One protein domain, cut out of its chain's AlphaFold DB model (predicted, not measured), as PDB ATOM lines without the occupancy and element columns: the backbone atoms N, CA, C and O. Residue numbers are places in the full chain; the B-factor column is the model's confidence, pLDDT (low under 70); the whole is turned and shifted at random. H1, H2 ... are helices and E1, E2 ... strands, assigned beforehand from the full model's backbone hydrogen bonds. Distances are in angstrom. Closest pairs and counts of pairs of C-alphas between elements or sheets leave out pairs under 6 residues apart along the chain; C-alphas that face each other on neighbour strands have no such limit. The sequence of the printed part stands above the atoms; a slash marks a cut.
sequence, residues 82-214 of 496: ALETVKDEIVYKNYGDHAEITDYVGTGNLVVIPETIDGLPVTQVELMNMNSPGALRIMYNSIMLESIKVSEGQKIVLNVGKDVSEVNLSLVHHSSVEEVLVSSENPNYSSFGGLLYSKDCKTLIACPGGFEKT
ATOM      1  N   ALA A  82      53.259 193.295 -80.860       35.81
ATOM      2  CA  ALA A  82      53.830 194.239 -79.899       35.81
ATOM      3  C   ALA A  82      53.505 195.709 -80.236       35.81
ATOM      4  O   ALA A  82      53.614 196.555 -79.354       35.81
ATOM      5  N   LEU A  83      53.075 196.022 -81.470       42.69
ATOM      6  CA  LEU A  83      52.642 197.378 -81.850       42.69
ATOM      7  C   LEU A  83      51.288 197.764 -81.233       42.69
ATOM      8  O   LEU A  83      51.017 198.948 -81.051       42.69
ATOM      9  N   GLU A  84      50.435 196.791 -80.907       41.62
ATOM     10  CA  GLU A  84      49.097 197.061 -80.364       41.62
ATOM     11  C   GLU A  84      49.116 197.436 -78.870       41.62
ATOM     12  O   GLU A  84      48.159 198.032 -78.381       41.62
ATOM     13  N   THR A  85      50.217 197.178 -78.154       40.19
ATOM     14  CA  THR A  85      50.323 197.371 -76.693       40.19
ATOM     15  C   THR A  85      50.894 198.734 -76.267       40.19
ATOM     16  O   THR A  85      51.074 198.970 -75.079       40.19
ATOM     17  N   VAL A  86      51.189 199.649 -77.201       55.50
ATOM     18  CA  VAL A  86      51.966 200.881 -76.915       55.50
ATOM     19  C   VAL A  86      51.088 202.114 -76.634       55.50
ATOM     20  O   VAL A  86      51.566 203.113 -76.103       55.50
ATOM     21  N   LYS A  87      49.782 202.068 -76.936       56.34
ATOM     22  CA  LYS A  87      48.895 203.241 -76.784       56.34
ATOM     23  C   LYS A  87      48.761 203.744 -75.346       56.34
ATOM     24  O   LYS A  87      48.701 204.952 -75.152       56.34
ATOM     25  N   ASP A  88      48.745 202.849 -74.361       60.84
ATOM     26  CA  ASP A  88      48.511 203.219 -72.957       60.84
ATOM     27  C   ASP A  88      49.708 203.944 -72.317       60.84
ATOM     28  O   ASP A  88      49.583 204.534 -71.245       60.84
ATOM     29  N   GLU A  89      50.864 203.925 -72.986       76.44
ATOM     30  CA  GLU A  89      52.093 204.571 -72.527       76.44
ATOM     31  C   GLU A  89      52.354 205.921 -73.210       76.44
ATOM     32  O   GLU A  89      53.320 206.599 -72.867       76.44
ATOM     33  N   ILE A  90      51.511 206.335 -74.159       82.88
ATOM     34  CA  ILE A  90      51.694 207.554 -74.953       82.88
ATOM     35  C   ILE A  90      50.691 208.620 -74.515       82.88
ATOM     36  O   ILE A  90      49.478 208.423 -74.571       82.88
ATOM     37  N   VAL A  91      51.196 209.798 -74.157       88.12
ATOM     38  CA  VAL A  91      50.378 211.001 -73.972       88.12
ATOM     39  C   VAL A  91      50.478 211.834 -75.242       88.12
ATOM     40  O   VAL A  91      51.581 212.095 -75.719       88.12
ATOM     41  N   TYR A  92      49.348 212.271 -75.793       91.38
ATOM     42  CA  TYR A  92      49.322 213.006 -77.057       91.38
ATOM     43  C   TYR A  92      48.337 214.175 -77.047       91.38
ATOM     44  O   TYR A  92      47.388 214.225 -76.260       91.38
ATOM     45  N   LYS A  93      48.559 215.111 -77.972       91.62
ATOM     46  CA  LYS A  93      47.628 216.182 -78.335       91.62
ATOM     47  C   LYS A  93      47.170 216.009 -79.774       91.62
ATOM     48  O   LYS A  93      47.926 215.587 -80.644       91.62
ATOM     49  N   ASN A  94      45.914 216.358 -80.012       91.62
ATOM     50  CA  ASN A  94      45.290 216.342 -81.326       91.62
ATOM     51  C   ASN A  94      45.185 217.785 -81.846       91.62
ATOM     52  O   ASN A  94      44.593 218.629 -81.170       91.62
ATOM     53  N   TYR A  95      45.741 218.051 -83.031       91.62
ATOM     54  CA  TYR A  95      45.703 219.367 -83.684       91.62
ATOM     55  C   TYR A  95      44.721 219.440 -84.866       91.62
ATOM     56  O   TYR A  95      44.585 220.481 -85.502       91.62
ATOM     57  N   GLY A  96      43.975 218.364 -85.122       89.50
ATOM     58  CA  GLY A  96      42.941 218.263 -86.153       89.50
ATOM     59  C   GLY A  96      43.428 217.669 -87.474       89.50
ATOM     60  O   GLY A  96      42.662 216.968 -88.130       89.50
ATOM     61  N   ASP A  97      44.684 217.903 -87.847       91.38
ATOM     62  CA  ASP A  97      45.336 217.361 -89.047       91.38
ATOM     63  C   ASP A  97      46.447 216.343 -88.730       91.38
ATOM     64  O   ASP A  97      46.726 215.469 -89.548       91.38
ATOM     65  N   HIS A  98      47.021 216.404 -87.526       91.50
ATOM     66  CA  HIS A  98      47.999 215.451 -87.003       91.50
ATOM     67  C   HIS A  98      47.846 215.254 -85.484       91.50
ATOM     68  O   HIS A  98      47.177 216.028 -84.784       91.50
ATOM     69  N   ALA A  99      48.476 214.195 -84.978       91.62
ATOM     70  CA  ALA A  99      48.674 213.955 -83.555       91.62
ATOM     71  C   ALA A  99      50.149 214.185 -83.180       91.62
ATOM     72  O   ALA A  99      51.059 213.728 -83.873       91.62
ATOM     73  N   GLU A 100      50.380 214.874 -82.066       92.88
ATOM     74  CA  GLU A 100      51.705 215.080 -81.471       92.88
ATOM     75  C   GLU A 100      51.798 214.241 -80.202       92.88
ATOM     76  O   GLU A 100      50.968 214.392 -79.301       92.88
ATOM     77  N   ILE A 101      52.808 213.382 -80.104       91.44
ATOM     78  CA  ILE A 101      53.146 212.735 -78.835       91.44
ATOM     79  C   ILE A 101      53.802 213.792 -77.956       91.44
ATOM     80  O   ILE A 101      54.810 214.359 -78.349       91.44
ATOM     81  N   THR A 102      53.232 214.064 -76.788       89.50
ATOM     82  CA  THR A 102      53.731 215.080 -75.850       89.50
ATOM     83  C   THR A 102      54.404 214.493 -74.620       89.50
ATOM     84  O   THR A 102      55.026 215.232 -73.859       89.50
ATOM     85  N   ASP A 103      54.214 213.196 -74.374       84.44
ATOM     86  CA  ASP A 103      54.940 212.474 -73.336       84.44
ATOM     87  C   ASP A 103      54.903 210.959 -73.571       84.44
ATOM     88  O   ASP A 103      54.037 210.447 -74.289       84.44
ATOM     89  N   TYR A 104      55.802 210.239 -72.904       80.50
ATOM     90  CA  TYR A 104      55.793 208.779 -72.835       80.50
ATOM     91  C   TYR A 104      55.964 208.343 -71.378       80.50
ATOM     92  O   TYR A 104      56.943 208.694 -70.727       80.50
ATOM     93  N   VAL A 105      54.992 207.597 -70.854       74.19
ATOM     94  CA  VAL A 105      54.970 207.126 -69.455       74.19
ATOM     95  C   VAL A 105      55.484 205.692 -69.300       74.19
ATOM     96  O   VAL A 105      55.484 205.149 -68.193       74.19
ATOM     97  N   GLY A 106      55.918 205.068 -70.398       70.94
ATOM     98  CA  GLY A 106      56.531 203.747 -70.371       70.94
ATOM     99  C   GLY A 106      57.875 203.761 -69.642       70.94
ATOM    100  O   GLY A 106      58.600 204.752 -69.613       70.94
ATOM    101  N   THR A 107      58.220 202.631 -69.028       68.56
ATOM    102  CA  THR A 107      59.448 202.494 -68.215       68.56
ATOM    103  C   THR A 107      60.643 201.949 -69.002       68.56
ATOM    104  O   THR A 107      61.734 201.802 -68.453       68.56
ATOM    105  N   GLY A 108      60.436 201.620 -70.280       74.31
ATOM    106  CA  GLY A 108      61.458 201.088 -71.172       74.31
ATOM    107  C   GLY A 108      62.200 202.168 -71.957       74.31
ATOM    108  O   GLY A 108      61.757 203.305 -72.083       74.31
ATOM    109  N   ASN A 109      63.321 201.770 -72.560       80.88
ATOM    110  CA  ASN A 109      64.120 202.648 -73.418       80.88
ATOM    111  C   ASN A 109      63.711 202.548 -74.897       80.88
ATOM    112  O   ASN A 109      64.382 203.129 -75.739       80.88
ATOM    113  N   LEU A 110      62.681 201.766 -75.235       84.06
ATOM    114  CA  LEU A 110      62.172 201.601 -76.597       84.06
ATOM    115  C   LEU A 110      60.826 202.311 -76.711       84.06
ATOM    116  O   LEU A 110      59.872 201.918 -76.053       84.06
ATOM    117  N   VAL A 111      60.760 203.307 -77.585       86.44
ATOM    118  CA  VAL A 111      59.550 204.056 -77.908       86.44
ATOM    119  C   VAL A 111      59.167 203.715 -79.343       86.44
ATOM    120  O   VAL A 111      59.858 204.095 -80.290       86.44
ATOM    121  N   VAL A 112      58.079 202.965 -79.510       87.19
ATOM    122  CA  VAL A 112      57.529 202.639 -80.832       87.19
ATOM    123  C   VAL A 112      56.469 203.675 -81.173       87.19
ATOM    124  O   VAL A 112      55.437 203.755 -80.511       87.19
ATOM    125  N   ILE A 113      56.722 204.475 -82.203       89.31
ATOM    126  CA  ILE A 113      55.804 205.525 -82.624       89.31
ATOM    127  C   ILE A 113      54.669 204.901 -83.448       89.31
ATOM    128  O   ILE A 113      54.939 204.314 -84.504       89.31
ATOM    129  N   PRO A 114      53.404 205.000 -82.996       89.12
ATOM    130  CA  PRO A 114      52.267 204.524 -83.766       89.12
ATOM    131  C   PRO A 114      52.105 205.355 -85.040       89.12
ATOM    132  O   PRO A 114      52.328 206.561 -85.042       89.12
ATOM    133  N   GLU A 115      51.664 204.718 -86.125       89.19
ATOM    134  CA  GLU A 115      51.452 205.415 -87.401       89.19
ATOM    135  C   GLU A 115      50.325 206.449 -87.305       89.19
ATOM    136  O   GLU A 115      50.413 207.536 -87.875       89.19
ATOM    137  N   THR A 116      49.267 206.103 -86.564       90.12
ATOM    138  CA  THR A 116      48.143 206.997 -86.292       90.12
ATOM    139  C   THR A 116      47.679 206.908 -84.844       90.12
ATOM    140  O   THR A 116      47.701 205.839 -84.221       90.12
ATOM    141  N   ILE A 117      47.189 208.029 -84.322       89.00
ATOM    142  CA  ILE A 117      46.434 208.102 -83.071       89.00
ATOM    143  C   ILE A 117      45.086 208.746 -83.398       89.00
ATOM    144  O   ILE A 117      45.030 209.796 -84.031       89.00
ATOM    145  N   ASP A 118      43.993 208.069 -83.044       88.75
ATOM    146  CA  ASP A 118      42.618 208.457 -83.401       88.75
ATOM    147  C   ASP A 118      42.396 208.743 -84.899       88.75
ATOM    148  O   ASP A 118      41.593 209.591 -85.280       88.75
ATOM    149  N   GLY A 119      43.110 208.017 -85.765       87.38
ATOM    150  CA  GLY A 119      43.033 208.174 -87.220       87.38
ATOM    151  C   GLY A 119      43.820 209.362 -87.779       87.38
ATOM    152  O   GLY A 119      43.830 209.545 -88.994       87.38
ATOM    153  N   LEU A 120      44.501 210.137 -86.929       89.75
ATOM    154  CA  LEU A 120      45.411 211.200 -87.348       89.75
ATOM    155  C   LEU A 120      46.851 210.687 -87.420       89.75
ATOM    156  O   LEU A 120      47.254 209.929 -86.533       89.75
ATOM    157  N   PRO A 121      47.636 211.095 -88.430       91.75
ATOM    158  CA  PRO A 121      49.038 210.714 -88.536       91.75
ATOM    159  C   PRO A 121      49.845 211.288 -87.372       91.75
ATOM    160  O   PRO A 121      49.645 212.438 -86.973       91.75
ATOM    161  N   VAL A 122      50.774 210.493 -86.844       91.00
ATOM    162  CA  VAL A 122      51.754 210.980 -85.868       91.00
ATOM    163  C   VAL A 122      52.979 211.470 -86.618       91.00
ATOM    164  O   VAL A 122      53.674 210.685 -87.256       91.00
ATOM    165  N   THR A 123      53.249 212.768 -86.548       88.75
ATOM    166  CA  THR A 123      54.409 213.381 -87.216       88.75
ATOM    167  C   THR A 123      55.385 214.005 -86.224       88.75
ATOM    168  O   THR A 123      56.544 214.226 -86.567       88.75
ATOM    169  N   GLN A 124      54.962 214.261 -84.985       91.94
ATOM    170  CA  GLN A 124      55.736 215.020 -84.001       91.94
ATOM    171  C   GLN A 124      55.811 214.283 -82.665       91.94
ATOM    172  O   GLN A 124      54.835 213.669 -82.223       91.94
ATOM    173  N   VAL A 125      56.992 214.329 -82.044       90.88
ATOM    174  CA  VAL A 125      57.300 213.589 -80.818       90.88
ATOM    175  C   VAL A 125      58.057 214.482 -79.837       90.88
ATOM    176  O   VAL A 125      59.150 214.957 -80.124       90.88
ATOM    177  N   GLU A 126      57.501 214.669 -78.650       91.50
ATOM    178  CA  GLU A 126      58.079 215.399 -77.528       91.50
ATOM    179  C   GLU A 126      58.104 214.475 -76.298       91.50
ATOM    180  O   GLU A 126      57.072 213.986 -75.846       91.50
ATOM    181  N   LEU A 127      59.304 214.183 -75.788       85.88
ATOM    182  CA  LEU A 127      59.567 213.227 -74.703       85.88
ATOM    183  C   LEU A 127      60.380 213.908 -73.592       85.88
ATOM    184  O   LEU A 127      61.541 213.574 -73.350       85.88
ATOM    185  N   MET A 128      59.789 214.920 -72.952       81.06
ATOM    186  CA  MET A 128      60.497 215.809 -72.013       81.06
ATOM    187  C   MET A 128      60.563 215.287 -70.572       81.06
ATOM    188  O   MET A 128      61.419 215.737 -69.807       81.06
ATOM    189  N   ASN A 129      59.690 214.349 -70.188       72.50
ATOM    190  CA  ASN A 129      59.624 213.817 -68.821       72.50
ATOM    191  C   ASN A 129      60.261 212.424 -68.682       72.50
ATOM    192  O   ASN A 129      60.162 211.790 -67.629       72.50
ATOM    193  N   MET A 130      60.943 211.953 -69.727       69.81
ATOM    194  CA  MET A 130      61.619 210.661 -69.726       69.81
ATOM    195  C   MET A 130      62.909 210.723 -68.909       69.81
ATOM    196  O   MET A 130      63.807 211.506 -69.201       69.81
ATOM    197  N   ASN A 131      63.019 209.858 -67.899       63.66
ATOM    198  CA  ASN A 131      64.225 209.702 -67.086       63.66
ATOM    199  C   ASN A 131      64.828 208.308 -67.323       63.66
ATOM    200  O   ASN A 131      64.839 207.454 -66.435       63.66
ATOM    201  N   SER A 132      65.254 208.049 -68.564       68.06
ATOM    202  CA  SER A 132      65.947 206.810 -68.931       68.06
ATOM    203  C   SER A 132      67.447 206.960 -68.658       68.06
ATOM    204  O   SER A 132      68.066 207.893 -69.168       68.06
ATOM    205  N   PRO A 133      68.092 206.026 -67.932       65.62
ATOM    206  CA  PRO A 133      69.535 206.073 -67.692       65.62
ATOM    207  C   PRO A 133      70.379 205.773 -68.949       65.62
ATOM    208  O   PRO A 133      71.604 205.829 -68.885       65.62
ATOM    209  N   GLY A 134      69.753 205.422 -70.081       77.69
ATOM    210  CA  GLY A 134      70.429 205.095 -71.338       77.69
ATOM    211  C   GLY A 134      69.777 205.727 -72.568       77.69
ATOM    212  O   GLY A 134      68.766 206.426 -72.469       77.69
ATOM    213  N   ALA A 135      70.360 205.462 -73.741       85.19
ATOM    214  CA  ALA A 135      69.846 205.978 -75.004       85.19
ATOM    215  C   ALA A 135      68.422 205.467 -75.286       85.19
ATOM    216  O   ALA A 135      68.151 204.268 -75.162       85.19
ATOM    217  N   LEU A 136      67.535 206.382 -75.679       88.88
ATOM    218  CA  LEU A 136      66.179 206.075 -76.115       88.88
ATOM    219  C   LEU A 136      66.212 205.579 -77.558       88.88
ATOM    220  O   LEU A 136      66.731 206.251 -78.443       88.88
ATOM    221  N   ARG A 137      65.637 204.410 -77.802       89.88
ATOM    222  CA  ARG A 137      65.425 203.850 -79.131       89.88
ATOM    223  C   ARG A 137      64.061 204.294 -79.622       89.88
ATOM    224  O   ARG A 137      63.053 203.850 -79.082       89.88
ATOM    225  N   ILE A 138      64.030 205.166 -80.620       91.38
ATOM    226  CA  ILE A 138      62.789 205.655 -81.223       91.38
ATOM    227  C   ILE A 138      62.590 204.921 -82.542       91.38
ATOM    228  O   ILE A 138      63.373 205.111 -83.469       91.38
ATOM    229  N   MET A 139      61.557 204.085 -82.631       90.19
ATOM    230  CA  MET A 139      61.235 203.316 -83.834       90.19
ATOM    231  C   MET A 139      59.970 203.840 -84.504       90.19
ATOM    232  O   MET A 139      58.949 204.015 -83.846       90.19
ATOM    233  N   TYR A 140      60.011 204.013 -85.824       89.38
ATOM    234  CA  TYR A 140      58.853 204.384 -86.638       89.38
ATOM    235  C   TYR A 140      58.843 203.585 -87.948       89.38
ATOM    236  O   TYR A 140      59.897 203.371 -88.546       89.38
ATOM    237  N   ASN A 141      57.672 203.091 -88.378       84.81
ATOM    238  CA  ASN A 141      57.610 202.076 -89.440       84.81
ATOM    239  C   ASN A 141      57.279 202.593 -90.845       84.81
ATOM    240  O   ASN A 141      58.009 202.280 -91.780       84.81
ATOM    241  N   SER A 142      56.196 203.360 -90.983       85.19
ATOM    242  CA  SER A 142      55.651 203.769 -92.296       85.19
ATOM    243  C   SER A 142      55.438 205.280 -92.413       85.19
ATOM    244  O   SER A 142      54.967 205.773 -93.435       85.19
ATOM    245  N   ILE A 143      55.754 206.017 -91.350       87.00
ATOM    246  CA  ILE A 143      55.551 207.462 -91.246       87.00
ATOM    247  C   ILE A 143      56.859 208.212 -91.481       87.00
ATOM    248  O   ILE A 143      57.947 207.679 -91.271       87.00
ATOM    249  N   MET A 144      56.744 209.474 -91.877       88.25
ATOM    250  CA  MET A 144      57.850 210.421 -91.833       88.25
ATOM    251  C   MET A 144      57.691 211.273 -90.577       88.25
ATOM    252  O   MET A 144      56.735 212.037 -90.458       88.25
ATOM    253  N   LEU A 145      58.628 211.142 -89.641       90.31
ATOM    254  CA  LEU A 145      58.685 212.026 -88.484       90.31
ATOM    255  C   LEU A 145      59.215 213.406 -88.902       90.31
ATOM    256  O   LEU A 145      60.206 213.535 -89.626       90.31
ATOM    257  N   GLU A 146      58.556 214.452 -88.426       92.00
ATOM    258  CA  GLU A 146      58.880 215.848 -88.707       92.00
ATOM    259  C   GLU A 146      59.773 216.454 -87.625       92.00
ATOM    260  O   GLU A 146      60.713 217.185 -87.937       92.00
ATOM    261  N   SER A 147      59.499 216.149 -86.355       91.12
ATOM    262  CA  SER A 147      60.279 216.666 -85.230       91.12
ATOM    263  C   SER A 147      60.353 215.676 -84.071       91.12
ATOM    264  O   SER A 147      59.422 214.909 -83.817       91.12
ATOM    265  N   ILE A 148      61.492 215.704 -83.378       91.69
ATOM    266  CA  ILE A 148      61.720 215.003 -82.118       91.69
ATOM    267  C   ILE A 148      62.291 216.023 -81.137       91.69
ATOM    268  O   ILE A 148      63.258 216.713 -81.453       91.69
ATOM    269  N   LYS A 149      61.703 216.101 -79.946       91.31
ATOM    270  CA  LYS A 149      62.210 216.862 -78.807       91.31
ATOM    271  C   LYS A 149      62.381 215.923 -77.626       91.31
ATOM    272  O   LYS A 149      61.485 215.144 -77.311       91.31
ATOM    273  N   VAL A 150      63.524 216.012 -76.966       90.12
ATOM    274  CA  VAL A 150      63.849 215.227 -75.772       90.12
ATOM    275  C   VAL A 150      64.505 216.126 -74.736       90.12
ATOM    276  O   VAL A 150      64.994 217.210 -75.066       90.12
ATOM    277  N   SER A 151      64.532 215.670 -73.487       87.75
ATOM    278  CA  SER A 151      65.240 216.343 -72.400       87.75
ATOM    279  C   SER A 151      66.726 216.545 -72.731       87.75
ATOM    280  O   SER A 151      67.346 215.746 -73.438       87.75
ATOM    281  N   GLU A 152      67.319 217.614 -72.200       85.12
ATOM    282  CA  GLU A 152      68.733 217.926 -72.416       85.12
ATOM    283  C   GLU A 152      69.642 216.763 -71.980       85.12
ATOM    284  O   GLU A 152      69.451 216.164 -70.922       85.12
ATOM    285  N   GLY A 153      70.628 216.423 -72.816       84.62
ATOM    286  CA  GLY A 153      71.556 215.313 -72.572       84.62
ATOM    287  C   GLY A 153      70.988 213.917 -72.853       84.62
ATOM    288  O   GLY A 153      71.738 212.941 -72.807       84.62
ATOM    289  N   GLN A 154      69.698 213.795 -73.185       88.88
ATOM    290  CA  GLN A 154      69.116 212.519 -73.586       88.88
ATOM    291  C   GLN A 154      69.679 212.089 -74.943       88.88
ATOM    292  O   GLN A 154      69.569 212.808 -75.935       88.88
ATOM    293  N   LYS A 155      70.251 210.886 -74.976       90.75
ATOM    294  CA  LYS A 155      70.777 210.238 -76.184       90.75
ATOM    295  C   LYS A 155      69.666 209.470 -76.896       90.75
ATOM    296  O   LYS A 155      68.817 208.872 -76.225       90.75
ATOM    297  N   ILE A 156      69.685 209.458 -78.225       92.56
ATOM    298  CA  ILE A 156      68.691 208.812 -79.084       92.56
ATOM    299  C   ILE A 156      69.386 207.892 -80.089       92.56
ATOM    300  O   ILE A 156      70.350 208.277 -80.750       92.56
ATOM    301  N   VAL A 157      68.826 206.697 -80.244       94.06
ATOM    302  CA  VAL A 157      69.041 205.815 -81.390       94.06
ATOM    303  C   VAL A 157      67.765 205.836 -82.228       94.06
ATOM    304  O   VAL A 157      66.686 205.508 -81.731       94.06
ATOM    305  N   LEU A 158      67.872 206.261 -83.481       95.56
ATOM    306  CA  LEU A 158      66.739 206.394 -84.389       95.56
ATOM    307  C   LEU A 158      66.611 205.136 -85.257       95.56
ATOM    308  O   LEU A 158      67.496 204.850 -86.060       95.56
ATOM    309  N   ASN A 159      65.504 204.407 -85.129       95.31
ATOM    310  CA  ASN A 159      65.230 203.181 -85.876       95.31
ATOM    311  C   ASN A 159      64.237 203.447 -87.017       95.31
ATOM    312  O   ASN A 159      63.032 203.599 -86.802       95.31
ATOM    313  N   VAL A 160      64.756 203.454 -88.243       95.25
ATOM    314  CA  VAL A 160      64.003 203.610 -89.491       95.25
ATOM    315  C   VAL A 160      63.404 202.263 -89.893       95.25
ATOM    316  O   VAL A 160      64.127 201.318 -90.223       95.25
ATOM    317  N   GLY A 161      62.078 202.155 -89.875       92.62
ATOM    318  CA  GLY A 161      61.377 200.920 -90.215       92.62
ATOM    319  C   GLY A 161      61.327 200.614 -91.710       92.62
ATOM    320  O   GLY A 161      61.865 201.336 -92.552       92.62
ATOM    321  N   LYS A 162      60.713 199.479 -92.049       90.81
ATOM    322  CA  LYS A 162      60.801 198.885 -93.394       90.81
ATOM    323  C   LYS A 162      60.015 199.651 -94.463       90.81
ATOM    324  O   LYS A 162      60.403 199.619 -95.625       90.81
ATOM    325  N   ASP A 163      58.957 200.353 -94.069       91.94
ATOM    326  CA  ASP A 163      58.031 201.020 -94.988       91.94
ATOM    327  C   ASP A 163      58.311 202.536 -95.097       91.94
ATOM    328  O   ASP A 163      57.610 203.258 -95.807       91.94
ATOM    329  N   VAL A 164      59.364 203.035 -94.436       91.88
ATOM    330  CA  VAL A 164      59.790 204.439 -94.520       91.88
ATOM    331  C   VAL A 164      60.339 204.740 -95.915       91.88
ATOM    332  O   VAL A 164      61.396 204.237 -96.318       91.88
ATOM    333  N   SER A 165      59.625 205.599 -96.641       91.56
ATOM    334  CA  SER A 165      59.998 206.060 -97.982       91.56
ATOM    335  C   SER A 165      60.925 207.277 -97.975       91.56
ATOM    336  O   SER A 165      61.732 207.416 -98.891       91.56
ATOM    337  N   GLU A 166      60.863 208.105 -96.929       93.25
ATOM    338  CA  GLU A 166      61.675 209.311 -96.771       93.25
ATOM    339  C   GLU A 166      62.095 209.506 -95.307       93.25
ATOM    340  O   GLU A 166      61.294 209.342 -94.386       93.25
ATOM    341  N   VAL A 167      63.366 209.857 -95.091       95.00
ATOM    342  CA  VAL A 167      63.917 210.186 -93.769       95.00
ATOM    343  C   VAL A 167      64.193 211.684 -93.696       95.00
ATOM    344  O   VAL A 167      64.981 212.217 -94.477       95.00
ATOM    345  N   ASN A 168      63.593 212.358 -92.717       95.00
ATOM    346  CA  ASN A 168      63.842 213.769 -92.457       95.00
ATOM    347  C   ASN A 168      65.250 213.974 -91.877       95.00
ATOM    348  O   ASN A 168      65.533 213.615 -90.734       95.00
ATOM    349  N   LEU A 169      66.134 214.595 -92.659       94.12
ATOM    350  CA  LEU A 169      67.530 214.802 -92.266       94.12
ATOM    351  C   LEU A 169      67.690 215.756 -91.077       94.12
ATOM    352  O   LEU A 169      68.677 215.654 -90.356       94.12
ATOM    353  N   SER A 170      66.718 216.636 -90.815       92.44
ATOM    354  CA  SER A 170      66.744 217.496 -89.622       92.44
ATOM    355  C   SER A 170      66.643 216.681 -88.332       92.44
ATOM    356  O   SER A 170      67.197 217.088 -87.315       92.44
ATOM    357  N   LEU A 171      65.980 215.516 -88.374       93.50
ATOM    358  CA  LEU A 171      65.960 214.579 -87.250       93.50
ATOM    359  C   LEU A 171      67.302 213.885 -87.081       93.50
ATOM    360  O   LEU A 171      67.784 213.766 -85.962       93.50
ATOM    361  N   VAL A 172      67.910 213.443 -88.183       95.19
ATOM    362  CA  VAL A 172      69.221 212.785 -88.140       95.19
ATOM    363  C   VAL A 172      70.269 213.749 -87.579       95.19
ATOM    364  O   VAL A 172      70.991 213.398 -86.657       95.19
ATOM    365  N   HIS A 173      70.290 214.998 -88.046       92.81
ATOM    366  CA  HIS A 173      71.215 216.033 -87.572       92.81
ATOM    367  C   HIS A 173      70.881 216.597 -86.180       92.81
ATOM    368  O   HIS A 173      71.565 217.506 -85.709       92.81
ATOM    369  N   HIS A 174      69.842 216.099 -85.505       91.94
ATOM    370  CA  HIS A 174      69.524 216.527 -84.150       91.94
ATOM    371  C   HIS A 174      70.645 216.101 -83.184       91.94
ATOM    372  O   HIS A 174      71.103 214.959 -83.215       91.94
ATOM    373  N   SER A 175      71.079 217.003 -82.299       90.38
ATOM    374  CA  SER A 175      72.244 216.799 -81.415       90.38
ATOM    375  C   SER A 175      72.090 215.636 -80.431       90.38
ATOM    376  O   SER A 175      73.083 215.088 -79.970       90.38
ATOM    377  N   SER A 176      70.857 215.243 -80.115       92.50
ATOM    378  CA  SER A 176      70.572 214.060 -79.294       92.50
ATOM    379  C   SER A 176      70.681 212.733 -80.044       92.50
ATOM    380  O   SER A 176      70.753 211.694 -79.395       92.50
ATOM    381  N   VAL A 177      70.626 212.721 -81.380       93.56
ATOM    382  CA  VAL A 177      70.681 211.472 -82.154       93.56
ATOM    383  C   VAL A 177      72.137 211.083 -82.336       93.56
ATOM    384  O   VAL A 177      72.908 211.821 -82.938       93.56
ATOM    385  N   GLU A 178      72.509 209.920 -81.809       91.69
ATOM    386  CA  GLU A 178      73.887 209.410 -81.854       91.69
ATOM    387  C   GLU A 178      74.062 208.292 -82.878       91.69
ATOM    388  O   GLU A 178      75.178 207.976 -83.288       91.69
ATOM    389  N   GLU A 179      72.958 207.657 -83.267       92.94
ATOM    390  CA  GLU A 179      72.963 206.487 -84.130       92.94
ATOM    391  C   GLU A 179      71.645 206.387 -84.898       92.94
ATOM    392  O   GLU A 179      70.565 206.563 -84.333       92.94
ATOM    393  N   VAL A 180      71.742 206.078 -86.188       95.31
ATOM    394  CA  VAL A 180      70.617 205.686 -87.036       95.31
ATOM    395  C   VAL A 180      70.762 204.210 -87.378       95.31
ATOM    396  O   VAL A 180      71.788 203.781 -87.911       95.31
ATOM    397  N   LEU A 181      69.715 203.442 -87.104       95.62
ATOM    398  CA  LEU A 181      69.565 202.052 -87.508       95.62
ATOM    399  C   LEU A 181      68.448 201.960 -88.542       95.62
ATOM    400  O   LEU A 181      67.400 202.581 -88.386       95.62
ATOM    401  N   VAL A 182      68.654 201.183 -89.599       95.81
ATOM    402  CA  VAL A 182      67.643 200.970 -90.636       95.81
ATOM    403  C   VAL A 182      67.277 199.494 -90.716       95.81
ATOM    404  O   VAL A 182      68.154 198.629 -90.768       95.81
ATOM    405  N   SER A 183      65.975 199.204 -90.771       94.88
ATOM    406  CA  SER A 183      65.466 197.850 -90.974       94.88
ATOM    407  C   SER A 183      66.080 197.206 -92.217       94.88
ATOM    408  O   SER A 183      66.120 197.796 -93.300       94.88
ATOM    409  N   SER A 184      66.501 195.946 -92.091       92.31
ATOM    410  CA  SER A 184      67.058 195.189 -93.219       92.31
ATOM    411  C   SER A 184      66.073 195.027 -94.389       92.31
ATOM    412  O   SER A 184      66.509 194.887 -95.536       92.31
ATOM    413  N   GLU A 185      64.768 195.124 -94.117       94.19
ATOM    414  CA  GLU A 185      63.690 195.065 -95.109       94.19
ATOM    415  C   GLU A 185      63.409 196.415 -95.787       94.19
ATOM    416  O   GLU A 185      62.723 196.429 -96.806       94.19
ATOM    417  N   ASN A 186      63.950 197.536 -95.286       95.50
ATOM    418  CA  ASN A 186      63.730 198.840 -95.916       95.50
ATOM    419  C   ASN A 186      64.305 198.833 -97.347       95.50
ATOM    420  O   ASN A 186      65.486 198.510 -97.511       95.50
ATOM    421  N   PRO A 187      63.522 199.163 -98.388       95.44
ATOM    422  CA  PRO A 187      63.984 199.072 -99.773       95.44
ATOM    423  C   PRO A 187      64.894 200.235-100.200       95.44
ATOM    424  O   PRO A 187      65.623 200.095-101.180       95.44
ATOM    425  N   ASN A 188      64.878 201.361 -99.480       95.81
ATOM    426  CA  ASN A 188      65.500 202.622 -99.898       95.81
ATOM    427  C   ASN A 188      66.803 202.929 -99.154       95.81
ATOM    428  O   ASN A 188      67.745 203.476 -99.737       95.81
ATOM    429  N   TYR A 189      66.865 202.559 -97.878       97.19
ATOM    430  CA  TYR A 189      67.927 202.952 -96.963       97.19
ATOM    431  C   TYR A 189      68.635 201.749 -96.345       97.19
ATOM    432  O   TYR A 189      68.135 200.621 -96.315       97.19
ATOM    433  N   SER A 190      69.825 202.009 -95.828       96.69
ATOM    434  CA  SER A 190      70.571 201.098 -94.969       96.69
ATOM    435  C   SER A 190      71.301 201.904 -93.895       96.69
ATOM    436  O   SER A 190      71.380 203.132 -93.973       96.69
ATOM    437  N   SER A 191      71.830 201.225 -92.882       94.44
ATOM    438  CA  SER A 191      72.693 201.841 -91.876       94.44
ATOM    439  C   SER A 191      74.001 201.078 -91.742       94.44
ATOM    440  O   SER A 191      74.004 199.846 -91.725       94.44
ATOM    441  N   PHE A 192      75.107 201.800 -91.583       90.06
ATOM    442  CA  PHE A 192      76.423 201.225 -91.304       90.06
ATOM    443  C   PHE A 192      77.163 202.118 -90.309       90.06
ATOM    444  O   PHE A 192      77.177 203.334 -90.467       90.06
ATOM    445  N   GLY A 193      77.731 201.531 -89.252       86.69
ATOM    446  CA  GLY A 193      78.420 202.291 -88.198       86.69
ATOM    447  C   GLY A 193      77.534 203.297 -87.447       86.69
ATOM    448  O   GLY A 193      78.059 204.187 -86.788       86.69
ATOM    449  N   GLY A 194      76.209 203.169 -87.555       90.44
ATOM    450  CA  GLY A 194      75.234 204.116 -87.013       90.44
ATOM    451  C   GLY A 194      74.954 205.342 -87.887       90.44
ATOM    452  O   GLY A 194      74.313 206.281 -87.422       90.44
ATOM    453  N   LEU A 195      75.415 205.342 -89.139       93.50
ATOM    454  CA  LEU A 195      75.155 206.395 -90.123       93.50
ATOM    455  C   LEU A 195      74.068 205.963 -91.116       93.50
ATOM    456  O   LEU A 195      73.885 204.767 -91.357       93.50
ATOM    457  N   LEU A 196      73.391 206.930 -91.740       97.12
ATOM    458  CA  LEU A 196      72.347 206.692 -92.739       97.12
ATOM    459  C   LEU A 196      72.935 206.623 -94.154       97.12
ATOM    460  O   LEU A 196      73.568 207.571 -94.620       97.12
ATOM    461  N   TYR A 197      72.648 205.540 -94.873       97.94
ATOM    462  CA  TYR A 197      73.112 205.287 -96.238       97.94
ATOM    463  C   TYR A 197      71.956 204.995 -97.209       97.94
ATOM    464  O   TYR A 197      70.845 204.639 -96.806       97.94
ATOM    465  N   SER A 198      72.242 205.076 -98.512       97.88
ATOM    466  CA  SER A 198      71.442 204.414 -99.552       97.88
ATOM    467  C   SER A 198      71.380 202.901 -99.315       97.88
ATOM    468  O   SER A 198      72.242 202.330 -98.644       97.88
ATOM    469  N   LYS A 199      70.387 202.211 -99.888       96.06
ATOM    470  CA  LYS A 199      70.232 200.756 -99.704       96.06
ATOM    471  C   LYS A 199      71.479 199.940-100.067       96.06
ATOM    472  O   LYS A 199      71.755 198.928 -99.430       96.06
ATOM    473  N   ASP A 200      72.224 200.371-101.079       95.75
ATOM    474  CA  ASP A 200      73.438 199.712-101.566       95.75
ATOM    475  C   ASP A 200      74.723 200.147-100.837       95.75
ATOM    476  O   ASP A 200      75.816 199.715-101.206       95.75
ATOM    477  N   CYS A 201      74.603 201.006 -99.817       94.69
ATOM    478  CA  CYS A 201      75.701 201.621 -99.071       94.69
ATOM    479  C   CYS A 201      76.728 202.384 -99.929       94.69
ATOM    480  O   CYS A 201      77.833 202.654 -99.452       94.69
ATOM    481  N   LYS A 202      76.407 202.728-101.183       96.94
ATOM    482  CA  LYS A 202      77.304 203.513-102.048       96.94
ATOM    483  C   LYS A 202      77.225 205.005-101.777       96.94
ATOM    484  O   LYS A 202      78.135 205.739-102.149       96.94
ATOM    485  N   THR A 203      76.169 205.456-101.112       97.88
ATOM    486  CA  THR A 203      75.970 206.863-100.796       97.88
ATOM    487  C   THR A 203      75.729 207.034 -99.308       97.88
ATOM    488  O   THR A 203      74.747 206.516 -98.777       97.88
ATOM    489  N   LEU A 204      76.608 207.777 -98.641       97.38
ATOM    490  CA  LEU A 204      76.374 208.248 -97.282       97.38
ATOM    491  C   LEU A 204      75.437 209.450 -97.358       97.38
ATOM    492  O   LEU A 204      75.747 210.435 -98.026       97.38
ATOM    493  N   ILE A 205      74.293 209.345 -96.691       98.06
ATOM    494  CA  ILE A 205      73.227 210.345 -96.734       98.06
ATOM    495  C   ILE A 205      73.368 211.328 -95.577       98.06
ATOM    496  O   ILE A 205      73.295 212.528 -95.816       98.06
ATOM    497  N   ALA A 206      73.545 210.831 -94.350       96.81
ATOM    498  CA  ALA A 206      73.656 211.681 -93.171       96.81
ATOM    499  C   ALA A 206      74.331 210.975 -91.989       96.81
ATOM    500  O   ALA A 206      74.163 209.772 -91.765       96.81
ATOM    501  N   CYS A 207      75.059 211.769 -91.217       94.00
ATOM    502  CA  CYS A 207      75.649 211.452 -89.934       94.00
ATOM    503  C   CYS A 207      74.770 212.033 -88.820       94.00
ATOM    504  O   CYS A 207      74.322 213.173 -88.938       94.00
ATOM    505  N   PRO A 208      74.516 211.287 -87.734       94.19
ATOM    506  CA  PRO A 208      73.786 211.814 -86.593       94.19
ATOM    507  C   PRO A 208      74.448 213.062 -85.982       94.19
ATOM    508  O   PRO A 208      75.673 213.136 -85.904       94.19
ATOM    509  N   GLY A 209      73.662 214.036 -85.518       91.00
ATOM    510  CA  GLY A 209      74.202 215.284 -84.952       91.00
ATOM    511  C   GLY A 209      74.991 215.087 -83.651       91.00
ATOM    512  O   GLY A 209      75.958 215.800 -83.397       91.00
ATOM    513  N   GLY A 210      74.601 214.095 -82.848       89.50
ATOM    514  CA  GLY A 210      75.287 213.658 -81.627       89.50
ATOM    515  C   GLY A 210      76.320 212.556 -81.861       89.50
ATOM    516  O   GLY A 210      76.654 211.815 -80.940       89.50
ATOM    517  N   PHE A 211      76.789 212.365 -83.094       87.25
ATOM    518  CA  PHE A 211      77.721 211.289 -83.407       87.25
ATOM    519  C   PHE A 211      79.113 211.542 -82.800       87.25
ATOM    520  O   PHE A 211      79.861 212.416 -83.237       87.25
ATOM    521  N   GLU A 212      79.476 210.739 -81.796       76.38
ATOM    522  CA  GLU A 212      80.765 210.825 -81.083       76.38
ATOM    523  C   GLU A 212      81.718 209.655 -81.388       76.38
ATOM    524  O   GLU A 212      82.883 209.671 -80.976       76.38
ATOM    525  N   LYS A 213      81.256 208.621 -82.107       66.25
ATOM    526  CA  LYS A 213      82.095 207.470 -82.472       66.25
ATOM    527  C   LYS A 213      83.157 207.962 -83.465       66.25
ATOM    528  O   LYS A 213      82.841 208.278 -84.600       66.25
ATOM    529  N   THR A 214      84.419 208.063 -83.055       57.75
ATOM    530  CA  THR A 214      85.514 208.487 -83.950       57.75
ATOM    531  C   THR A 214      86.417 207.311 -84.294       57.75
ATOM    532  O   THR A 214      86.659 206.446 -83.458       57.75
TER     533      THR A 214
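AT A GLANCE: This is residues 82 to 214 of the 496 residues of an uncharacterized protein of Clostridiales bacterium (UniProt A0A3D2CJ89). The chain is wound in stacked turns, a short solenoid with two walls: E2, E4 and E6 stand side by side in one wall, E3, E5, E7 and E8 in the other, and the chain crosses from wall to wall between them. The hairpin of E1 and E2 lies at one end of the stack; at the other end a small meander, E9, E10 and E11, packs on E8, and the one short helix H1 lies between E6 and E11. The printed part has 133 residues, under half of them in named elements, in the order E1 E2 E3 E4 E5 E6 E7 H1 E8 E9 E10 E11, and the class is mostly strand. The sheets run E1 E2 E4 E6, mixed; E3 E5 E7 E8, parallel; and E9 E10 E11, antiparallel. The whole is compact, with a radius of gyration of the C-alphas of 14.2 A, and spans 40 by 30 by 25 A.

HOW THE PARTS SIT: Go from residue 82 to the first sheet. Edge strand E1, residues 90 to 94, and E2, residues 99 to 104, form a hairpin, antiparallel at 152 degrees; look for N 93 and O 100, 2.8 A apart. E4, residues 120 to 127, is the parallel neighbour of E2, with N 126 and O 101 within hydrogen-bond range at 2.7 A. E4 bends by 63 degrees at residue 123, and its residues 120 to 121 pair antiparallel with residues 116 to 117. Edge strand E6, residues 147 to 150, is parallel to E4, with N 127 and O 149 at 2.8 A. This sheet is only just strongly twisted, its C-alphas up to 4.5 A off its best plane. In the second sheet, E3, residues 110 to 113, is parallel to E5, residues 136 to 140; N 111 and O 137 are 2.8 A apart. E5 is parallel to E7, residues 156 to 160, with N 159 and O 138 at 2.8 A. E7 is parallel to E8, residues 177 to 182, with N 158 and O 179 at 2.8 A. Between the two sheets, E4 and E5 are apart, and so are E6 and E7; the closest C-alphas of E3 and E4, those of Ile 113 and Val 122, are 7.5 A apart. H1, residues 169 to 172, makes E7, H1 and E8 a strand-helix-strand unit, two parallel neighbour strands with a helix between, and the crossover is right-handed. H1 only grazes each of the three sheets. It is too short for an O i to N i+4 pair; its one O i to N i+3 pair is within range. E9, residues 189 to 192, E10, residues 195 to 198, and E11, residues 203 to 206, form a meander, each strand the antiparallel neighbour of the one before. Look for N 197 and O 190 at 2.9 A, and N 205 and O 196 at 2.8 A. The closest C-alphas of E8 and E9 are those of Val 182 and Ser 190, 5.2 A apart.

IN THESE COORDINATES: Find C-alpha 90 at (51.694, 207.554, -74.953), where E1 begins its 12.6 A; E2 covers 13.9 A. E4, the longest strand, runs 19.1 A from C-alpha 120 at (45.411, 211.200, -87.348). E5 covers 12.9 A, E7 12.5 A and E8 13.8 A. The shorter strands are E3, E6, E9, E10 and E11, and H1 covers 4.9 A. E11 ends at C-alpha 206, (73.656, 211.681, -93.171).

THE WHOLE: The two C-alphas farthest apart, those of Gly 96 and Thr 214, are 43.7 A apart. The printed part has no cut, and no link is long. Mean pLDDT of the printed part is 86.8; look for values under 70 at residues 82 to 88, residue 107, residues 130 to 133 and residues 213 to 214.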